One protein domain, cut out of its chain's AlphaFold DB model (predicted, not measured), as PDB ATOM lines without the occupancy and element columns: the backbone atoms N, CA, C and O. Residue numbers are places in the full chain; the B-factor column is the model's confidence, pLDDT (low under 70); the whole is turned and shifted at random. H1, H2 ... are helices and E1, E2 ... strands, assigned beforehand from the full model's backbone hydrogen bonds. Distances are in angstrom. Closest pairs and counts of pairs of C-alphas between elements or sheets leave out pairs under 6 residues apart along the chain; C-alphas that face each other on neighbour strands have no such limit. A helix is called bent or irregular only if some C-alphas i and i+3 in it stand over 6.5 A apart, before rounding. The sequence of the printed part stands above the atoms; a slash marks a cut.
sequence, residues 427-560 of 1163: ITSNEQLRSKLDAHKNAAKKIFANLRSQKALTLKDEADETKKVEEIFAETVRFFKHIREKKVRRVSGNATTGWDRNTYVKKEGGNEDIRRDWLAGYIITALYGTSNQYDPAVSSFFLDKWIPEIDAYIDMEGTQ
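AT A GLANCE: This is residues 427 to 560 of the 1163 residues of an uncharacterized protein of Chitinophaga jiangningensis (UniProt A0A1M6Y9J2). Two long helices, H1 and H2, cross as an X, and the bent helix H4 folds back so that its second arm, H4b, runs beside H1 the opposite way and crosses H2. Two small hairpins lie at the far end of H2: E1 with E2, and E3 with E4, where E3 is the strand nearer to H2; the short H3 lies beside H2. The printed part has 134 residues, with four named helices and four named strands in the order H1 H2 E1 E2 E3 E4 H3 H4, two antiparallel sheets of orders E1 - E2 and E3 - E4, and the class mostly helix. It is compact, with a radius of gyration of the C-alphas of 15.2 A and spans of 47 by 38 by 30 A.

HOW THE PARTS SIT: Start with H1, residues 427 to 454, and H2, residues 462 to 485. They touch through residues 441 to 449 and 469 to 473 alone, opposite ways at a steep tilt of 67 degrees; their closest C-alphas, Lys 445 and Val 469, are 6.2 A apart. Next come E1, residues 489 to 492, and E2, residues 495 to 499, an antiparallel hairpin with N 490 and O 498 2.8 A apart, within hydrogen-bond range. E2 runs on into E3, residues 502 to 505, at 92 degrees. E3 forms a hairpin with E4, residues 511 to 514, where N 504 and O 512 are 2.9 A apart. The closest C-alphas of H2 and E3 are His 482 and Tyr 504, 7.6 A apart. H3, residues 519 to 528, only just touches H2, with 3 pairs of C-alphas within 8 A; the closest are Ile 472 and Leu 527, 6.5 A. H4, residues 536 to 558, was assigned as one helix by its hydrogen bonds but is bent, with C-alphas 544 and 547 6.8 A apart, into H4a, residues 536 to 544, and H4b, residues 547 to 558. H4b touches H1 at a shallow tilt of 28 degrees, opposite ways, closest at the C-alphas of His 440 and Glu 549, 5.5 A. H1 and E1 are apart. In H1, H2, H3, H4a and H4b every O i to N i+4 pair is within hydrogen-bond range.

IN THESE COORDINATES: Find C-alpha 427 at (21.038, 40.521, -18.375); from there H1 runs 40.1 A. H2 runs 34.8 A from C-alpha 462 at (30.388, 40.088, -51.235). E1, E2, E3 and E4 measure 10.3, 11.7, 10.0 and 9.5 A, H3 13.6 A, H4a 12.6 A and H4b 15.8 A, ending at C-alpha 558, (38.245, 36.879, -21.022).

THE WHOLE: The two C-alphas farthest apart, Ile 427 and Asn 532, are 47.7 A apart. The printed part has no cut and no long link. Mean pLDDT of the printed part is 70.3, and 57 residues are under 70, among them 427 to 434 and 501 to 545.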
ATOM      1  N   ILE A 427      21.409  40.572 -16.954       53.50
ATOM      2  CA  ILE A 427      21.038  40.521 -18.375       53.50
ATOM      3  C   ILE A 427      21.524  41.795 -19.065       53.50
ATOM      4  O   ILE A 427      22.311  41.705 -20.004       53.50
ATOM      5  N   THR A 428      21.167  42.966 -18.532       56.19
ATOM      6  CA  THR A 428      21.538  44.266 -19.109       56.19
ATOM      7  C   THR A 428      23.054  44.449 -19.180       56.19
ATOM      8  O   THR A 428      23.572  44.888 -20.205       56.19
ATOM      9  N   SER A 429      23.801  44.065 -18.138       58.28
ATOM     10  CA  SER A 429      25.269  44.149 -18.150       58.28
ATOM     11  C   SER A 429      25.910  43.218 -19.186       58.28
ATOM     12  O   SER A 429      26.857  43.623 -19.859       58.28
ATOM     13  N   ASN A 430      25.387  42.000 -19.366       62.16
ATOM     14  CA  ASN A 430      25.895  41.064 -20.374       62.16
ATOM     15  C   ASN A 430      25.509  41.468 -21.801       62.16
ATOM     16  O   ASN A 430      26.322  41.316 -22.707       62.16
ATOM     17  N   GLU A 431      24.301  41.989 -22.019       63.06
ATOM     18  CA  GLU A 431      23.875  42.528 -23.316       63.06
ATOM     19  C   GLU A 431      24.715  43.745 -23.710       63.06
ATOM     20  O   GLU A 431      25.199  43.820 -24.839       63.06
ATOM     21  N   GLN A 432      24.993  44.646 -22.762       66.94
ATOM     22  CA  GLN A 432      25.917  45.764 -22.963       66.94
ATOM     23  C   GLN A 432      27.346  45.287 -23.261       66.94
ATOM     24  O   GLN A 432      28.016  45.860 -24.119       66.94
ATOM     25  N   LEU A 433      27.823  44.237 -22.585       69.94
ATOM     26  CA  LEU A 433      29.162  43.682 -22.800       69.94
ATOM     27  C   LEU A 433      29.264  42.952 -24.148       69.94
ATOM     28  O   LEU A 433      30.242  43.149 -24.863       69.94
ATOM     29  N   ARG A 434      28.234  42.193 -24.552       68.81
ATOM     30  CA  ARG A 434      28.123  41.589 -25.892       68.81
ATOM     31  C   ARG A 434      28.076  42.649 -26.986       68.81
ATOM     32  O   ARG A 434      28.823  42.541 -27.947       68.81
ATOM     33  N   SER A 435      27.283  43.703 -26.804       74.88
ATOM     34  CA  SER A 435      27.217  44.827 -27.743       74.88
ATOM     35  C   SER A 435      28.577  45.517 -27.912       74.88
ATOM     36  O   SER A 435      28.986  45.801 -29.038       74.88
ATOM     37  N   LYS A 436      29.325  45.725 -26.819       79.25
ATOM     38  CA  LYS A 436      30.699  46.256 -26.867       79.25
ATOM     39  C   LYS A 436      31.676  45.293 -27.547       79.25
ATOM     40  O   LYS A 436      32.482  45.725 -28.365       79.25
ATOM     41  N   LEU A 437      31.580  43.996 -27.253       79.62
ATOM     42  CA  LEU A 437      32.401  42.961 -27.881       79.62
ATOM     43  C   LEU A 437      32.167  42.910 -29.400       79.62
ATOM     44  O   LEU A 437      33.123  42.889 -30.175       79.62
ATOM     45  N   ASP A 438      30.904  42.950 -29.823       79.94
ATOM     46  CA  ASP A 438      30.513  42.997 -31.231       79.94
ATOM     47  C   ASP A 438      30.978  44.295 -31.900       79.94
ATOM     48  O   ASP A 438      31.408  44.265 -33.053       79.94
ATOM     49  N   ALA A 439      30.972  45.426 -31.186       85.31
ATOM     50  CA  ALA A 439      31.515  46.686 -31.691       85.31
ATOM     51  C   ALA A 439      33.025  46.587 -31.982       85.31
ATOM     52  O   ALA A 439      33.439  46.921 -33.092       85.31
ATOM     53  N   HIS A 440      33.827  46.057 -31.049       85.31
ATOM     54  CA  HIS A 440      35.268  45.832 -31.251       85.31
ATOM     55  C   HIS A 440      35.545  44.808 -32.363       85.31
ATOM     56  O   HIS A 440      36.387  45.030 -33.239       85.31
ATOM     57  N   LYS A 441      34.767  43.717 -32.408       87.00
ATOM     58  CA  LYS A 441      34.821  42.721 -33.489       87.00
ATOM     59  C   LYS A 441      34.548  43.359 -34.853       87.00
ATOM     60  O   LYS A 441      35.297  43.134 -35.802       87.00
ATOM     61  N   ASN A 442      33.498  44.167 -34.962       85.38
ATOM     62  CA  ASN A 442      33.119  44.825 -36.210       85.38
ATOM     63  C   ASN A 442      34.107  45.929 -36.610       85.38
ATOM     64  O   ASN A 442      34.398  46.070 -37.798       85.38
ATOM     65  N   ALA A 443      34.677  46.662 -35.649       85.25
ATOM     66  CA  ALA A 443      35.741  47.629 -35.901       85.25
ATOM     67  C   ALA A 443      36.986  46.944 -36.488       85.25
ATOM     68  O   ALA A 443      37.460  47.347 -37.552       85.25
ATOM     69  N   ALA A 444      37.445  45.846 -35.876       82.44
ATOM     70  CA  ALA A 444      38.566  45.051 -36.382       82.44
ATOM     71  C   ALA A 444      38.295  44.497 -37.794       82.44
ATOM     72  O   ALA A 444      39.131  44.623 -38.688       82.44
ATOM     73  N   LYS A 445      37.094  43.954 -38.038       83.88
ATOM     74  CA  LYS A 445      36.682  43.482 -39.371       83.88
ATOM     75  C   LYS A 445      36.663  44.578 -40.424       83.88
ATOM     76  O   LYS A 445      37.139  44.365 -41.536       83.88
ATOM     77  N   LYS A 446      36.137  45.756 -40.083       84.12
ATOM     78  CA  LYS A 446      36.094  46.907 -40.991       84.12
ATOM     79  C   LYS A 446      37.503  47.361 -41.368       84.12
ATOM     80  O   LYS A 446      37.740  47.712 -42.520       84.12
ATOM     81  N   ILE A 447      38.446  47.299 -40.426       78.56
ATOM     82  CA  ILE A 447      39.863  47.566 -40.692       78.56
ATOM     83  C   ILE A 447      40.424  46.545 -41.699       78.56
ATOM     84  O   ILE A 447      41.063  46.961 -42.667       78.56
ATOM     85  N   PHE A 448      40.133  45.245 -41.552       76.25
ATOM     86  CA  PHE A 448      40.557  44.231 -42.533       76.25
ATOM     87  C   PHE A 448      39.953  44.443 -43.919       76.25
ATOM     88  O   PHE A 448      40.680  44.387 -44.908       76.25
ATOM     89  N   ALA A 449      38.647  44.699 -43.995       79.31
ATOM     90  CA  ALA A 449      37.951  44.926 -45.256       79.31
ATOM     91  C   ALA A 449      38.513  46.156 -45.993       79.31
ATOM     92  O   ALA A 449      38.814  46.094 -47.185       79.31
ATOM     93  N   ASN A 450      38.753  47.257 -45.269       78.69
ATOM     94  CA  ASN A 450      39.357  48.464 -45.835       78.69
ATOM     95  C   ASN A 450      40.773  48.207 -46.362       78.69
ATOM     96  O   ASN A 450      41.121  48.683 -47.441       78.69
ATOM     97  N   LEU A 451      41.583  47.442 -45.628       72.75
ATOM     98  CA  LEU A 451      42.947  47.117 -46.036       72.75
ATOM     99  C   LEU A 451      42.965  46.224 -47.289       72.75
ATOM    100  O   LEU A 451      43.741  46.468 -48.214       72.75
ATOM    101  N   ARG A 452      42.075  45.226 -47.348       76.81
ATOM    102  CA  ARG A 452      41.899  44.357 -48.522       76.81
ATOM    103  C   ARG A 452      41.454  45.155 -49.747       76.81
ATOM    104  O   ARG A 452      41.992  44.935 -50.829       76.81
ATOM    105  N   SER A 453      40.583  46.146 -49.562       78.31
ATOM    106  CA  SER A 453      40.191  47.091 -50.615       78.31
ATOM    107  C   SER A 453      41.358  47.970 -51.089       78.31
ATOM    108  O   SER A 453      41.639  48.027 -52.285       78.31
ATOM    109  N   GLN A 454      42.119  48.574 -50.169       71.38
ATOM    110  CA  GLN A 454      43.278  49.426 -50.493       71.38
ATOM    111  C   GLN A 454      44.383  48.696 -51.268       71.38
ATOM    112  O   GLN A 454      45.126  49.324 -52.019       71.38
ATOM    113  N   LYS A 455      44.504  47.380 -51.083       70.19
ATOM    114  CA  LYS A 455      45.490  46.542 -51.773       70.19
ATOM    115  C   LYS A 455      44.893  45.751 -52.949       70.19
ATOM    116  O   LYS A 455      45.586  44.906 -53.502       70.19
ATOM    117  N   ALA A 456      43.649  46.046 -53.347       72.69
ATOM    118  CA  ALA A 456      42.933  45.426 -54.469       72.69
ATOM    119  C   ALA A 456      42.751  43.895 -54.359       72.69
ATOM    120  O   ALA A 456      42.878  43.167 -55.340       72.69
ATOM    121  N   LEU A 457      42.441  43.405 -53.156       73.31
ATOM    122  CA  LEU A 457      42.287  41.975 -52.830       73.31
ATOM    123  C   LEU A 457      40.862  41.575 -52.460       73.31
ATOM    124  O   LEU A 457      40.634  40.436 -52.044       73.31
ATOM    125  N   THR A 458      39.922  42.510 -52.571       77.25
ATOM    126  CA  THR A 458      38.496  42.263 -52.373       77.25
ATOM    127  C   THR A 458      38.019  41.194 -53.354       77.25
ATOM    128  O   THR A 458      38.268  41.291 -54.559       77.25
ATOM    129  N   LEU A 459      37.347  40.161 -52.850       80.12
ATOM    130  CA  LEU A 459      36.740  39.128 -53.687       80.12
ATOM    131  C   LEU A 459      35.547  39.695 -54.473       80.12
ATOM    132  O   LEU A 459      34.929  40.680 -54.074       80.12
ATOM    133  N   LYS A 460      35.241  39.081 -55.625       79.81
ATOM    134  CA  LYS A 460      34.157  39.539 -56.514       79.81
ATOM    135  C   LYS A 460      32.761  39.343 -55.913       79.81
ATOM    136  O   LYS A 460      31.868  40.113 -56.245       79.81
ATOM    137  N   ASP A 461      32.585  38.311 -55.090       84.31
ATOM    138  CA  ASP A 461      31.349  38.052 -54.351       84.31
ATOM    139  C   ASP A 461      31.462  38.631 -52.931       84.31
ATOM    140  O   ASP A 461      32.418  38.356 -52.201       84.31
ATOM    141  N   GLU A 462      30.476  39.439 -52.543       81.44
ATOM    142  CA  GLU A 462      30.388  40.088 -51.235       81.44
ATOM    143  C   GLU A 462      30.233  39.066 -50.094       81.44
ATOM    144  O   GLU A 462      30.771  39.264 -48.996       81.44
ATOM    145  N   ALA A 463      29.556  37.940 -50.350       73.44
ATOM    146  CA  ALA A 463      29.385  36.872 -49.367       73.44
ATOM    147  C   ALA A 463      30.719  36.169 -49.061       73.44
ATOM    148  O   ALA A 463      31.060  35.945 -47.893       73.44
ATOM    149  N   ASP A 464      31.508  35.888 -50.101       77.06
ATOM    150  CA  ASP A 464      32.832  35.280 -49.969       77.06
ATOM    151  C   ASP A 464      33.837  36.240 -49.321       77.06
ATOM    152  O   ASP A 464      34.633  35.822 -48.476       77.06
ATOM    153  N   GLU A 465      33.775  37.536 -49.646       82.19
ATOM    154  CA  GLU A 465      34.607  38.559 -49.003       82.19
ATOM    155  C   GLU A 465      34.307  38.659 -47.502       82.19
ATOM    156  O   GLU A 465      35.222  38.657 -46.674       82.19
ATOM    157  N   THR A 466      33.025  38.664 -47.134       81.69
ATOM    158  CA  THR A 466      32.591  38.691 -45.731       81.69
ATOM    159  C   THR A 466      33.091  37.462 -44.972       81.69
ATOM    160  O   THR A 466      33.633  37.584 -43.867       81.69
ATOM    161  N   LYS A 467      32.972  36.273 -45.574       80.94
ATOM    162  CA  LYS A 467      33.483  35.022 -45.000       80.94
ATOM    163  C   LYS A 467      35.000  35.066 -44.824       80.94
ATOM    164  O   LYS A 467      35.503  34.671 -43.771       80.94
ATOM    165  N   LYS A 468      35.729  35.598 -45.808       79.75
ATOM    166  CA  LYS A 468      37.188  35.727 -45.737       79.75
ATOM    167  C   LYS A 468      37.621  36.661 -44.609       79.75
ATOM    168  O   LYS A 468      38.532  36.326 -43.855       79.75
ATOM    169  N   VAL A 469      36.945  37.798 -44.447       81.44
ATOM    170  CA  VAL A 469      37.193  38.746 -43.348       81.44
ATOM    171  C   VAL A 469      36.914  38.112 -41.975       81.44
ATOM    172  O   VAL A 469      37.667  38.358 -41.030       81.44
ATOM    173  N   GLU A 470      35.895  37.254 -41.851       81.94
ATOM    174  CA  GLU A 470      35.629  36.493 -40.617       81.94
ATOM    175  C   GLU A 470      36.747  35.490 -40.300       81.94
ATOM    176  O   GLU A 470      37.198  35.414 -39.156       81.94
ATOM    177  N   GLU A 471      37.218  34.739 -41.300       79.12
ATOM    178  CA  GLU A 471      38.323  33.782 -41.143       79.12
ATOM    179  C   GLU A 471      39.595  34.472 -40.637       79.12
ATOM    180  O   GLU A 471      40.238  33.990 -39.703       79.12
ATOM    181  N   ILE A 472      39.919  35.631 -41.219       75.44
ATOM    182  CA  ILE A 472      41.065  36.458 -40.828       75.44
ATOM    183  C   ILE A 472      40.943  36.894 -39.365       75.44
ATOM    184  O   ILE A 472      41.901  36.778 -38.592       75.44
ATOM    185  N   PHE A 473      39.767  37.388 -38.969       83.44
ATOM    186  CA  PHE A 473      39.510  37.790 -37.590       83.44
ATOM    187  C   PHE A 473      39.699  36.610 -36.625       83.44
ATOM    188  O   PHE A 473      40.404  36.739 -35.624       83.44
ATOM    189  N   ALA A 474      39.135  35.444 -36.951       80.00
ATOM    190  CA  ALA A 474      39.205  34.254 -36.109       80.00
ATOM    191  C   ALA A 474      40.643  33.740 -35.909       80.00
ATOM    192  O   ALA A 474      41.037  33.452 -34.777       80.00
ATOM    193  N   GLU A 475      41.447  33.660 -36.975       75.69
ATOM    194  CA  GLU A 475      42.851  33.229 -36.874       75.69
ATOM    195  C   GLU A 475      43.709  34.222 -36.090       75.69
ATOM    196  O   GLU A 475      44.575  33.827 -35.307       75.69
ATOM    197  N   THR A 476      43.425  35.515 -36.228       78.06
ATOM    198  CA  THR A 476      44.111  36.548 -35.449       78.06
ATOM    199  C   THR A 476      43.825  36.392 -33.962       78.06
ATOM    200  O   THR A 476      44.753  36.336 -33.156       78.06
ATOM    201  N   VAL A 477      42.549  36.293 -33.584       83.62
ATOM    202  CA  VAL A 477      42.154  36.108 -32.182       83.62
ATOM    203  C   VAL A 477      42.801  34.846 -31.610       83.62
ATOM    204  O   VAL A 477      43.334  34.874 -30.500       83.62
ATOM    205  N   ARG A 478      42.824  33.751 -32.380       79.25
ATOM    206  CA  ARG A 478      43.463  32.492 -31.985       79.25
ATOM    207  C   ARG A 478      44.962  32.650 -31.725       79.25
ATOM    208  O   ARG A 478      45.452  32.167 -30.705       79.25
ATOM    209  N   PHE A 479      45.682  33.351 -32.598       78.12
ATOM    210  CA  PHE A 479      47.103  33.636 -32.401       78.12
ATOM    211  C   PHE A 479      47.350  34.468 -31.133       78.12
ATOM    212  O   PHE A 479      48.202  34.113 -30.316       78.12
ATOM    213  N   PHE A 480      46.575  35.538 -30.928       80.88
ATOM    214  CA  PHE A 480      46.719  36.406 -29.755       80.88
ATOM    215  C   PHE A 480      46.392  35.680 -28.439       80.88
ATOM    216  O   PHE A 480      47.066  35.899 -27.430       80.88
ATOM    217  N   LYS A 481      45.417  34.764 -28.443       83.56
ATOM    218  CA  LYS A 481      45.158  33.868 -27.304       83.56
ATOM    219  C   LYS A 481      46.337  32.927 -27.046       83.56
ATOM    220  O   LYS A 481      46.811  32.862 -25.916       83.56
ATOM    221  N   HIS A 482      46.897  32.306 -28.086       79.12
ATOM    222  CA  HIS A 482      48.046  31.397 -27.951       79.12
ATOM    223  C   HIS A 482      49.276  32.070 -27.325       79.12
ATOM    224  O   HIS A 482      49.904  31.504 -26.431       79.12
ATOM    225  N   ILE A 483      49.624  33.297 -27.739       77.62
ATOM    226  CA  ILE A 483      50.772  34.017 -27.149       77.62
ATOM    227  C   ILE A 483      50.525  34.437 -25.690       77.62
ATOM    228  O   ILE A 483      51.476  34.506 -24.905       77.62
ATOM    229  N   ARG A 484      49.261  34.693 -25.313       82.88
ATOM    230  CA  ARG A 484      48.847  34.971 -23.927       82.88
ATOM    231  C   ARG A 484      48.953  33.707 -23.073       82.88
ATOM    232  O   ARG A 484      49.591  33.740 -22.025       82.88
ATOM    233  N   GLU A 485      48.414  32.589 -23.552       80.56
ATOM    234  CA  GLU A 485      48.434  31.286 -22.870       80.56
ATOM    235  C   GLU A 485      49.856  30.761 -22.648       80.56
ATOM    236  O   GLU A 485      50.194  30.299 -21.558       80.56
ATOM    237  N   LYS A 486      50.729  30.886 -23.655       78.25
ATOM    238  CA  LYS A 486      52.139  30.481 -23.561       78.25
ATOM    239  C   LYS A 486      53.015  31.461 -22.777       78.25
ATOM    240  O   LYS A 486      54.203  31.198 -22.625       78.25
ATOM    241  N   LYS A 487      52.449  32.563 -22.267       79.56
ATOM    242  CA  LYS A 487      53.153  33.618 -21.511       79.56
ATOM    243  C   LYS A 487      54.362  34.209 -22.246       79.56
ATOM    244  O   LYS A 487      55.309  34.663 -21.618       79.56
ATOM    245  N   VAL A 488      54.313  34.224 -23.577       79.44
ATOM    246  CA  VAL A 488      55.361  34.809 -24.432       79.44
ATOM    247  C   VAL A 488      55.011  36.230 -24.880       79.44
ATOM    248  O   VAL A 488      55.830  36.888 -25.507       79.44
ATOM    249  N   ARG A 489      53.801  36.720 -24.583       82.19
ATOM    250  CA  ARG A 489      53.346  38.092 -24.868       82.19
ATOM    251  C   ARG A 489      54.203  39.130 -24.128       82.19
ATOM    252  O   ARG A 489      54.350  39.066 -22.911       82.19
ATOM    253  N   ARG A 490      54.668  40.150 -24.849       77.06
ATOM    254  CA  ARG A 490      55.252  41.384 -24.305       77.06
ATOM    255  C   ARG A 490      54.204  42.489 -24.299       77.06
ATOM    256  O   ARG A 490      53.453  42.651 -25.263       77.06
ATOM    257  N   VAL A 491      54.179  43.260 -23.220       79.25
ATOM    258  CA  VAL A 491      53.184  44.311 -23.000       79.25
ATOM    259  C   VAL A 491      53.845  45.630 -22.617       79.25
ATOM    260  O   VAL A 491      54.918  45.641 -22.017       79.25
ATOM    261  N   SER A 492      53.202  46.741 -22.970       75.88
ATOM    262  CA  SER A 492      53.446  48.058 -22.375       75.88
ATOM    263  C   SER A 492      52.137  48.515 -21.736       75.88
ATOM    264  O   SER A 492      51.146  48.736 -22.435       75.88
ATOM    265  N   GLY A 493      52.085  48.550 -20.403       77.31
ATOM    266  CA  GLY A 493      50.808  48.572 -19.685       77.31
ATOM    267  C   GLY A 493      49.989  47.311 -19.995       77.31
ATOM    268  O   GLY A 493      50.502  46.202 -19.856       77.31
ATOM    269  N   ASN A 494      48.746  47.483 -20.464       67.50
ATOM    270  CA  ASN A 494      47.867  46.379 -20.886       67.50
ATOM    271  C   ASN A 494      47.891  46.091 -22.400       67.50
ATOM    272  O   ASN A 494      47.310  45.094 -22.830       67.50
ATOM    273  N   ALA A 495      48.557  46.923 -23.207       73.25
ATOM    274  CA  ALA A 495      48.599  46.770 -24.661       73.25
ATOM    275  C   ALA A 495      49.716  45.808 -25.093       73.25
ATOM    276  O   ALA A 495      50.846  45.890 -24.599       73.25
ATOM    277  N   THR A 496      49.421  44.911 -26.035       79.00
ATOM    278  CA  THR A 496      50.417  44.021 -26.642       79.00
ATOM    279  C   THR A 496      51.387  44.836 -27.485       79.00
ATOM    280  O   THR A 496      50.995  45.482 -28.449       79.00
ATOM    281  N   THR A 497      52.675  44.766 -27.160       73.06
ATOM    282  CA  THR A 497      53.741  45.426 -27.935       73.06
ATOM    283  C   THR A 497      54.654  44.432 -28.655       73.06
ATOM    284  O   THR A 497      55.526  44.830 -29.427       73.06
ATOM    285  N   GLY A 498      54.467  43.129 -28.424       71.50
ATOM    286  CA  GLY A 498      55.159  42.051 -29.133       71.50
ATOM    287  C   GLY A 498      55.041  40.704 -28.419       71.50
ATOM    288  O   GLY A 498      54.208  40.537 -27.533       71.50
ATOM    289  N   TRP A 499      55.896  39.744 -28.778       76.00
ATOM    290  CA  TRP A 499      56.078  38.469 -28.071       76.00
ATOM    291  C   TRP A 499      57.509  37.946 -28.254       76.00
ATOM    292  O   TRP A 499      58.244  38.383 -29.146       76.00
ATOM    293  N   ASP A 500      57.906  37.029 -27.378       70.81
ATOM    294  CA  ASP A 500      59.126  36.234 -27.482       70.81
ATOM    295  C   ASP A 500      58.961  35.083 -28.482       70.81
ATOM    296  O   ASP A 500      57.844  34.693 -28.821       70.81
ATOM    297  N   ARG A 501      60.082  34.544 -28.981       67.38
ATOM    298  CA  ARG A 501      60.099  33.469 -29.988       67.38
ATOM    299  C   ARG A 501      59.216  32.300 -29.542       67.38
ATOM    300  O   ARG A 501      59.427  31.754 -28.462       67.38
ATOM    301  N   ASN A 502      58.252  31.919 -30.378       67.62
ATOM    302  CA  ASN A 502      57.260  30.903 -30.038       67.62
ATOM    303  C   ASN A 502      56.871  30.072 -31.263       67.62
ATOM    304  O   ASN A 502      56.796  30.594 -32.377       67.62
ATOM    305  N   THR A 503      56.570  28.798 -31.031       68.00
ATOM    306  CA  THR A 503      56.077  27.884 -32.059       68.00
ATOM    307  C   THR A 503      54.542  27.895 -32.041       68.00
ATOM    308  O   THR A 503      53.917  27.568 -31.025       68.00
ATOM    309  N   TYR A 504      53.915  28.319 -33.139       66.62
ATOM    310  CA  TYR A 504      52.454  28.349 -33.302       66.62
ATOM    311  C   TYR A 504      52.008  27.231 -34.245       66.62
ATOM    312  O   TYR A 504      52.639  26.994 -35.275       66.62
ATOM    313  N   VAL A 505      50.916  26.551 -33.887       64.25
ATOM    314  CA  VAL A 505      50.330  25.486 -34.709       64.25
ATOM    315  C   VAL A 505      49.183  26.068 -35.522       64.25
ATOM    316  O   VAL A 505      48.177  26.508 -34.959       64.25
ATOM    317  N   LYS A 506      49.322  26.065 -36.850       59.06
ATOM    318  CA  LYS A 506      48.274  26.538 -37.767       59.06
ATOM    319  C   LYS A 506      47.034  25.643 -37.709       59.06
ATOM    320  O   LYS A 506      47.111  24.460 -37.383       59.06
ATOM    321  N   LYS A 507      45.877  26.195 -38.088       54.72
ATOM    322  CA  LYS A 507      44.609  25.449 -38.191       54.72
ATOM    323  C   LYS A 507      44.676  24.253 -39.144       54.72
ATOM    324  O   LYS A 507      44.016  23.257 -38.880       54.72
ATOM    325  N   GLU A 508      45.484  24.347 -40.194       52.97
ATOM    326  CA  GLU A 508      45.657  23.307 -41.219       52.97
ATOM    327  C   GLU A 508      46.757  22.280 -40.869       52.97
ATOM    328  O   GLU A 508      47.002  21.354 -41.636       52.97
ATOM    329  N   GLY A 509      47.377  22.398 -39.685       52.53
ATOM    330  CA  GLY A 509      48.481  21.546 -39.235       52.53
ATOM    331  C   GLY A 509      49.862  22.083 -39.636       52.53
ATOM    332  O   GLY A 509      50.019  22.735 -40.663       52.53
ATOM    333  N   GLY A 510      50.868  21.829 -38.791       57.25
ATOM    334  CA  GLY A 510      52.251  22.298 -38.964       57.25
ATOM    335  C   GLY A 510      52.703  23.271 -37.868       57.25
ATOM    336  O   GLY A 510      51.946  24.150 -37.454       57.25
ATOM    337  N   ASN A 511      53.939  23.086 -37.395       55.66
ATOM    338  CA  ASN A 511      54.588  23.915 -36.376       55.66
ATOM    339  C   ASN A 511      55.467  24.966 -37.062       55.66
ATOM    340  O   ASN A 511      56.411  24.596 -37.759       55.66
ATOM    341  N   GLU A 512      55.205  26.253 -36.835       62.47
ATOM    342  CA  GLU A 512      56.049  27.333 -37.359       62.47
ATOM    343  C   GLU A 512      56.609  28.214 -36.246       62.47
ATOM    344  O   GLU A 512      55.923  28.555 -35.282       62.47
ATOM    345  N   ASP A 513      57.882  28.570 -36.399       62.41
ATOM    346  CA  ASP A 513      58.671  29.329 -35.436       62.41
ATOM    347  C   ASP A 513      58.537  30.831 -35.744       62.41
ATOM    348  O   ASP A 513      59.121  31.339 -36.703       62.41
ATOM    349  N   ILE A 514      57.743  31.561 -34.957       61.91
ATOM    350  CA  ILE A 514      57.403  32.961 -35.251       61.91
ATOM    351  C   ILE A 514      58.314  33.894 -34.442       61.91
ATOM    352  O   ILE A 514      58.265  33.931 -33.208       61.91
ATOM    353  N   ARG A 515      59.157  34.670 -35.142       58.84
ATOM    354  CA  ARG A 515      60.018  35.719 -34.559       58.84
ATOM    355  C   ARG A 515      59.306  37.081 -34.480       58.84
ATOM    356  O   ARG A 515      58.348  37.345 -35.205       58.84
ATOM    357  N   ARG A 516      59.790  37.950 -33.581       55.56
ATOM    358  CA  ARG A 516      59.213  39.265 -33.218       55.56
ATOM    359  C   ARG A 516      59.057  40.233 -34.402       55.56
ATOM    360  O   ARG A 516      58.127  41.026 -34.435       55.56
ATOM    361  N   ASP A 517      59.971  40.163 -35.353       55.53
ATOM    362  CA  ASP A 517      60.111  41.008 -36.542       55.53
ATOM    363  C   ASP A 517      59.246  40.554 -37.732       55.53
ATOM    364  O   ASP A 517      59.165  41.245 -38.745       55.53
ATOM    365  N   TRP A 518      58.556  39.414 -37.609       55.62
ATOM    366  CA  TRP A 518      57.845  38.759 -38.712       55.62
ATOM    367  C   TRP A 518      56.315  38.801 -38.619       55.62
ATOM    368  O   TRP A 518      55.652  38.252 -39.495       55.62
ATOM    369  N   LEU A 519      55.719  39.464 -37.619       51.62
ATOM    370  CA  LEU A 519      54.254  39.461 -37.453       51.62
ATOM    371  C   LEU A 519      53.510  40.053 -38.638       51.62
ATOM    372  O   LEU A 519      52.566  39.434 -39.121       51.62
ATOM    373  N   ALA A 520      53.941  41.236 -39.092       50.66
ATOM    374  CA  ALA A 520      53.349  41.881 -40.254       50.66
ATOM    375  C   ALA A 520      53.406  40.906 -41.435       50.66
ATOM    376  O   ALA A 520      52.381  40.650 -42.041       50.66
ATOM    377  N   GLY A 521      54.545  40.245 -41.663       53.25
ATOM    378  CA  GLY A 521      54.711  39.235 -42.710       53.25
ATOM    379  C   GLY A 521      53.827  37.994 -42.545       53.25
ATOM    380  O   GLY A 521      53.213  37.572 -43.516       53.25
ATOM    381  N   TYR A 522      53.711  37.413 -41.352       54.59
ATOM    382  CA  TYR A 522      52.944  36.183 -41.116       54.59
ATOM    383  C   TYR A 522      51.434  36.402 -41.260       54.59
ATOM    384  O   TYR A 522      50.744  35.651 -41.950       54.59
ATOM    385  N   ILE A 523      50.938  37.482 -40.660       56.47
ATOM    386  CA  ILE A 523      49.540  37.891 -40.758       56.47
ATOM    387  C   ILE A 523      49.227  38.326 -42.194       56.47
ATOM    388  O   ILE A 523      48.226  37.872 -42.734       56.47
ATOM    389  N   ILE A 524      50.106  39.097 -42.855       53.47
ATOM    390  CA  ILE A 524      49.982  39.445 -44.283       53.47
ATOM    391  C   ILE A 524      49.979  38.182 -45.153       53.47
ATOM    392  O   ILE A 524      49.136  38.056 -46.025       53.47
ATOM    393  N   THR A 525      50.841  37.196 -44.915       57.00
ATOM    394  CA  THR A 525      50.886  35.989 -45.762       57.00
ATOM    395  C   THR A 525      49.594  35.169 -45.631       57.00
ATOM    396  O   THR A 525      49.063  34.694 -46.635       57.00
ATOM    397  N   ALA A 526      49.021  35.088 -44.424       52.66
ATOM    398  CA  ALA A 526      47.706  34.486 -44.179       52.66
ATOM    399  C   ALA A 526      46.519  35.336 -44.701       52.66
ATOM    400  O   ALA A 526      45.479  34.779 -45.055       52.66
ATOM    401  N   LEU A 527      46.663  36.668 -44.784       50.56
ATOM    402  CA  LEU A 527      45.664  37.624 -45.302       50.56
ATOM    403  C   LEU A 527      45.670  37.780 -46.841       50.56
ATOM    404  O   LEU A 527      44.624  38.098 -47.410       50.56
ATOM    405  N   TYR A 528      46.827  37.617 -47.496       50.38
ATOM    406  CA  TYR A 528      47.085  38.018 -48.892       50.38
ATOM    407  C   TYR A 528      47.380  36.839 -49.832       50.38
ATOM    408  O   TYR A 528      47.302  37.006 -51.046       50.38
ATOM    409  N   GLY A 529      47.733  35.658 -49.309       52.78
ATOM    410  CA  GLY A 529      48.100  34.501 -50.136       52.78
ATOM    411  C   GLY A 529      49.383  34.687 -50.960       52.78
ATOM    412  O   GLY A 529      49.640  33.897 -51.864       52.78
ATOM    413  N   THR A 530      50.200  35.708 -50.676       51.41
ATOM    414  CA  THR A 530      51.455  35.972 -51.393       51.41
ATOM    415  C   THR A 530      52.617  36.214 -50.432       51.41
ATOM    416  O   THR A 530      52.475  36.842 -49.382       51.41
ATOM    417  N   SER A 531      53.789  35.688 -50.796       50.94
ATOM    418  CA  SER A 531      55.039  35.823 -50.051       50.94
ATOM    419  C   SER A 531      55.870  36.979 -50.616       50.94
ATOM    420  O   SER A 531      56.599  36.770 -51.584       50.94
ATOM    421  N   ASN A 532      55.748  38.192 -50.067       45.75
ATOM    422  CA  ASN A 532      56.878  39.107 -49.801       45.75
ATOM    423  C   ASN A 532      56.458  40.576 -49.636       45.75
ATOM    424  O   ASN A 532      55.918  41.188 -50.549       45.75
ATOM    425  N   GLN A 533      56.865  41.134 -48.494       51.75
ATOM    426  CA  GLN A 533      57.625  42.377 -48.274       51.75
ATOM    427  C   GLN A 533      57.114  43.083 -47.015       51.75
ATOM    428  O   GLN A 533      55.935  43.382 -46.860       51.75
ATOM    429  N   TYR A 534      58.041  43.326 -46.094       53.53
ATOM    430  CA  TYR A 534      57.850  44.173 -44.927       53.53
ATOM    431  C   TYR A 534      57.519  45.600 -45.403       53.53
ATOM    432  O   TYR A 534      58.393  46.278 -45.937       53.53
ATOM    433  N   ASP A 535      56.265  46.036 -45.250       56.16
ATOM    434  CA  ASP A 535      55.809  47.404 -45.540       56.16
ATOM    435  C   ASP A 535      55.759  48.200 -44.215       56.16
ATOM    436  O   ASP A 535      54.883  47.940 -43.378       56.16
ATOM    437  N   PRO A 536      56.690  49.145 -43.971       56.16
ATOM    438  CA  PRO A 536      56.773  49.887 -42.711       56.16
ATOM    439  C   PRO A 536      55.514  50.703 -42.393       56.16
ATOM    440  O   PRO A 536      55.186  50.872 -41.219       56.16
ATOM    441  N   ALA A 537      54.791  51.175 -43.418       55.59
ATOM    442  CA  ALA A 537      53.561  51.949 -43.250       55.59
ATOM    443  C   ALA A 537      52.385  51.064 -42.811       55.59
ATOM    444  O   ALA A 537      51.516  51.499 -42.057       55.59
ATOM    445  N   VAL A 538      52.380  49.798 -43.233       55.47
ATOM    446  CA  VAL A 538      51.398  48.809 -42.775       55.47
ATOM    447  C   VAL A 538      51.788  48.319 -41.372       55.47
ATOM    448  O   VAL A 538      50.921  48.175 -40.517       55.47
ATOM    449  N   SER A 539      53.088  48.173 -41.080       54.50
ATOM    450  CA  SER A 539      53.606  47.775 -39.759       54.50
ATOM    451  C   SER A 539      53.305  48.771 -38.630       54.50
ATOM    452  O   SER A 539      53.016  48.330 -37.517       54.50
ATOM    453  N   SER A 540      53.322  50.084 -38.889       56.38
ATOM    454  CA  SER A 540      52.904  51.100 -37.907       56.38
ATOM    455  C   SER A 540      51.381  51.153 -37.741       56.38
ATOM    456  O   SER A 540      50.880  51.171 -36.619       56.38
ATOM    457  N   PHE A 541      50.628  51.052 -38.841       57.81
ATOM    458  CA  PHE A 541      49.164  50.972 -38.811       57.81
ATOM    459  C   PHE A 541      48.655  49.735 -38.039       57.81
ATOM    460  O   PHE A 541      47.656  49.817 -37.320       57.81
ATOM    461  N   PHE A 542      49.368  48.602 -38.129       61.38
ATOM    462  CA  PHE A 542      49.062  47.373 -37.389       61.38
ATOM    463  C   PHE A 542      49.184  47.537 -35.868       61.38
ATOM    464  O   PHE A 542      48.305  47.067 -35.143       61.38
ATOM    465  N   LEU A 543      50.246  48.193 -35.388       61.25
ATOM    466  CA  LEU A 543      50.496  48.383 -33.954       61.25
ATOM    467  C   LEU A 543      49.495  49.369 -33.325       61.25
ATOM    468  O   LEU A 543      49.034  49.130 -32.211       61.25
ATOM    469  N   ASP A 544      49.104  50.416 -34.058       64.31
ATOM    470  CA  ASP A 544      48.351  51.543 -33.486       64.31
ATOM    471  C   ASP A 544      46.821  51.420 -33.590       64.31
ATOM    472  O   ASP A 544      46.099  52.085 -32.843       64.31
ATOM    473  N   LYS A 545      46.290  50.615 -34.524       69.62
ATOM    474  CA  LYS A 545      44.835  50.545 -34.792       69.62
ATOM    475  C   LYS A 545      44.212  49.176 -34.590       69.62
ATOM    476  O   LYS A 545      43.044  49.098 -34.234       69.62
ATOM    477  N   TRP A 546      44.959  48.105 -34.833       74.62
ATOM    478  CA  TRP A 546      44.385  46.765 -34.866       74.62
ATOM    479  C   TRP A 546      44.608  45.979 -33.579       74.62
ATOM    480  O   TRP A 546      43.656  45.435 -33.019       74.62
ATOM    481  N   ILE A 547      45.847  45.970 -33.081       76.81
ATOM    482  CA  ILE A 547      46.179  45.333 -31.805       76.81
ATOM    483  C   ILE A 547      45.301  45.851 -30.658       76.81
ATOM    484  O   ILE A 547      44.813  45.008 -29.913       76.81
ATOM    485  N   PRO A 548      45.013  47.164 -30.528       83.69
ATOM    486  CA  PRO A 548      44.126  47.651 -29.474       83.69
ATOM    487  C   PRO A 548      42.702  47.085 -29.552       83.69
ATOM    488  O   PRO A 548      42.143  46.737 -28.520       83.69
ATOM    489  N   GLU A 549      42.127  46.941 -30.752       85.50
ATOM    490  CA  GLU A 549      40.772  46.393 -30.940       85.50
ATOM    491  C   GLU A 549      40.718  44.884 -30.661       85.50
ATOM    492  O   GLU A 549      39.760  44.389 -30.069       85.50
ATOM    493  N   ILE A 550      41.764  44.144 -31.045       84.69
ATOM    494  CA  ILE A 550      41.885  42.705 -30.765       84.69
ATOM    495  C   ILE A 550      42.190  42.450 -29.288       84.69
ATOM    496  O   ILE A 550      41.598  41.551 -28.697       84.69
ATOM    497  N   ASP A 551      43.069  43.238 -28.670       84.62
ATOM    498  CA  ASP A 551      43.336  43.156 -27.235       84.62
ATOM    499  C   ASP A 551      42.089  43.512 -26.430       84.62
ATOM    500  O   ASP A 551      41.736  42.747 -25.539       84.62
ATOM    501  N   ALA A 552      41.375  44.587 -26.787       84.94
ATOM    502  CA  ALA A 552      40.108  44.951 -26.155       84.94
ATOM    503  C   ALA A 552      39.057  43.846 -26.324       84.94
ATOM    504  O   ALA A 552      38.386  43.493 -25.357       84.94
ATOM    505  N   TYR A 553      38.952  43.245 -27.516       87.19
ATOM    506  CA  TYR A 553      38.076  42.101 -27.754       87.19
ATOM    507  C   TYR A 553      38.437  40.914 -26.851       87.19
ATOM    508  O   TYR A 553      37.563  40.403 -26.160       87.19
ATOM    509  N   ILE A 554      39.707  40.498 -26.794       84.19
ATOM    510  CA  ILE A 554      40.140  39.331 -26.003       84.19
ATOM    511  C   ILE A 554      40.080  39.613 -24.494       84.19
ATOM    512  O   ILE A 554      39.730  38.724 -23.723       84.19
ATOM    513  N   ASP A 555      40.394  40.832 -24.051       82.62
ATOM    514  CA  ASP A 555      40.290  41.245 -22.646       82.62
ATOM    515  C   ASP A 555      38.820  41.266 -22.195       82.62
ATOM    516  O   ASP A 555      38.486  40.777 -21.113       82.62
ATOM    517  N   MET A 556      37.910  41.763 -23.039       76.75
ATOM    518  CA  MET A 556      36.468  41.721 -22.771       76.75
ATOM    519  C   MET A 556      35.905  40.298 -22.851       76.75
ATOM    520  O   MET A 556      35.068  39.916 -22.038       76.75
ATOM    521  N   GLU A 557      36.377  39.486 -23.795       76.12
ATOM    522  CA  GLU A 557      35.996  38.079 -23.927       76.12
ATOM    523  C   GLU A 557      36.468  37.262 -22.713       76.12
ATOM    524  O   GLU A 557      35.712  36.454 -22.184       76.12
ATOM    525  N   GLY A 558      37.680  37.521 -22.212       64.31
ATOM    526  CA  GLY A 558      38.245  36.879 -21.022       64.31
ATOM    527  C   GLY A 558      37.647  37.357 -19.694       64.31
ATOM    528  O   GLY A 558      37.753  36.655 -18.692       64.31
ATOM    529  N   THR A 559      36.995  38.525 -19.680       60.34
ATOM    530  CA  THR A 559      36.220  39.035 -18.533       60.34
ATOM    531  C   THR A 559      34.741  38.657 -18.600       60.34
ATOM    532  O   THR A 559      33.997  38.960 -17.662       60.34
ATOM    533  N   GLN A 560      34.302  37.940 -19.646       53.75
ATOM    534  CA  GLN A 560      33.010  37.266 -19.613       53.75
ATOM    535  C   GLN A 560      33.019  36.256 -18.468       53.75
ATOM    536  O   GLN A 560      33.572  35.160 -18.572       53.75
TER     537      GLN A 560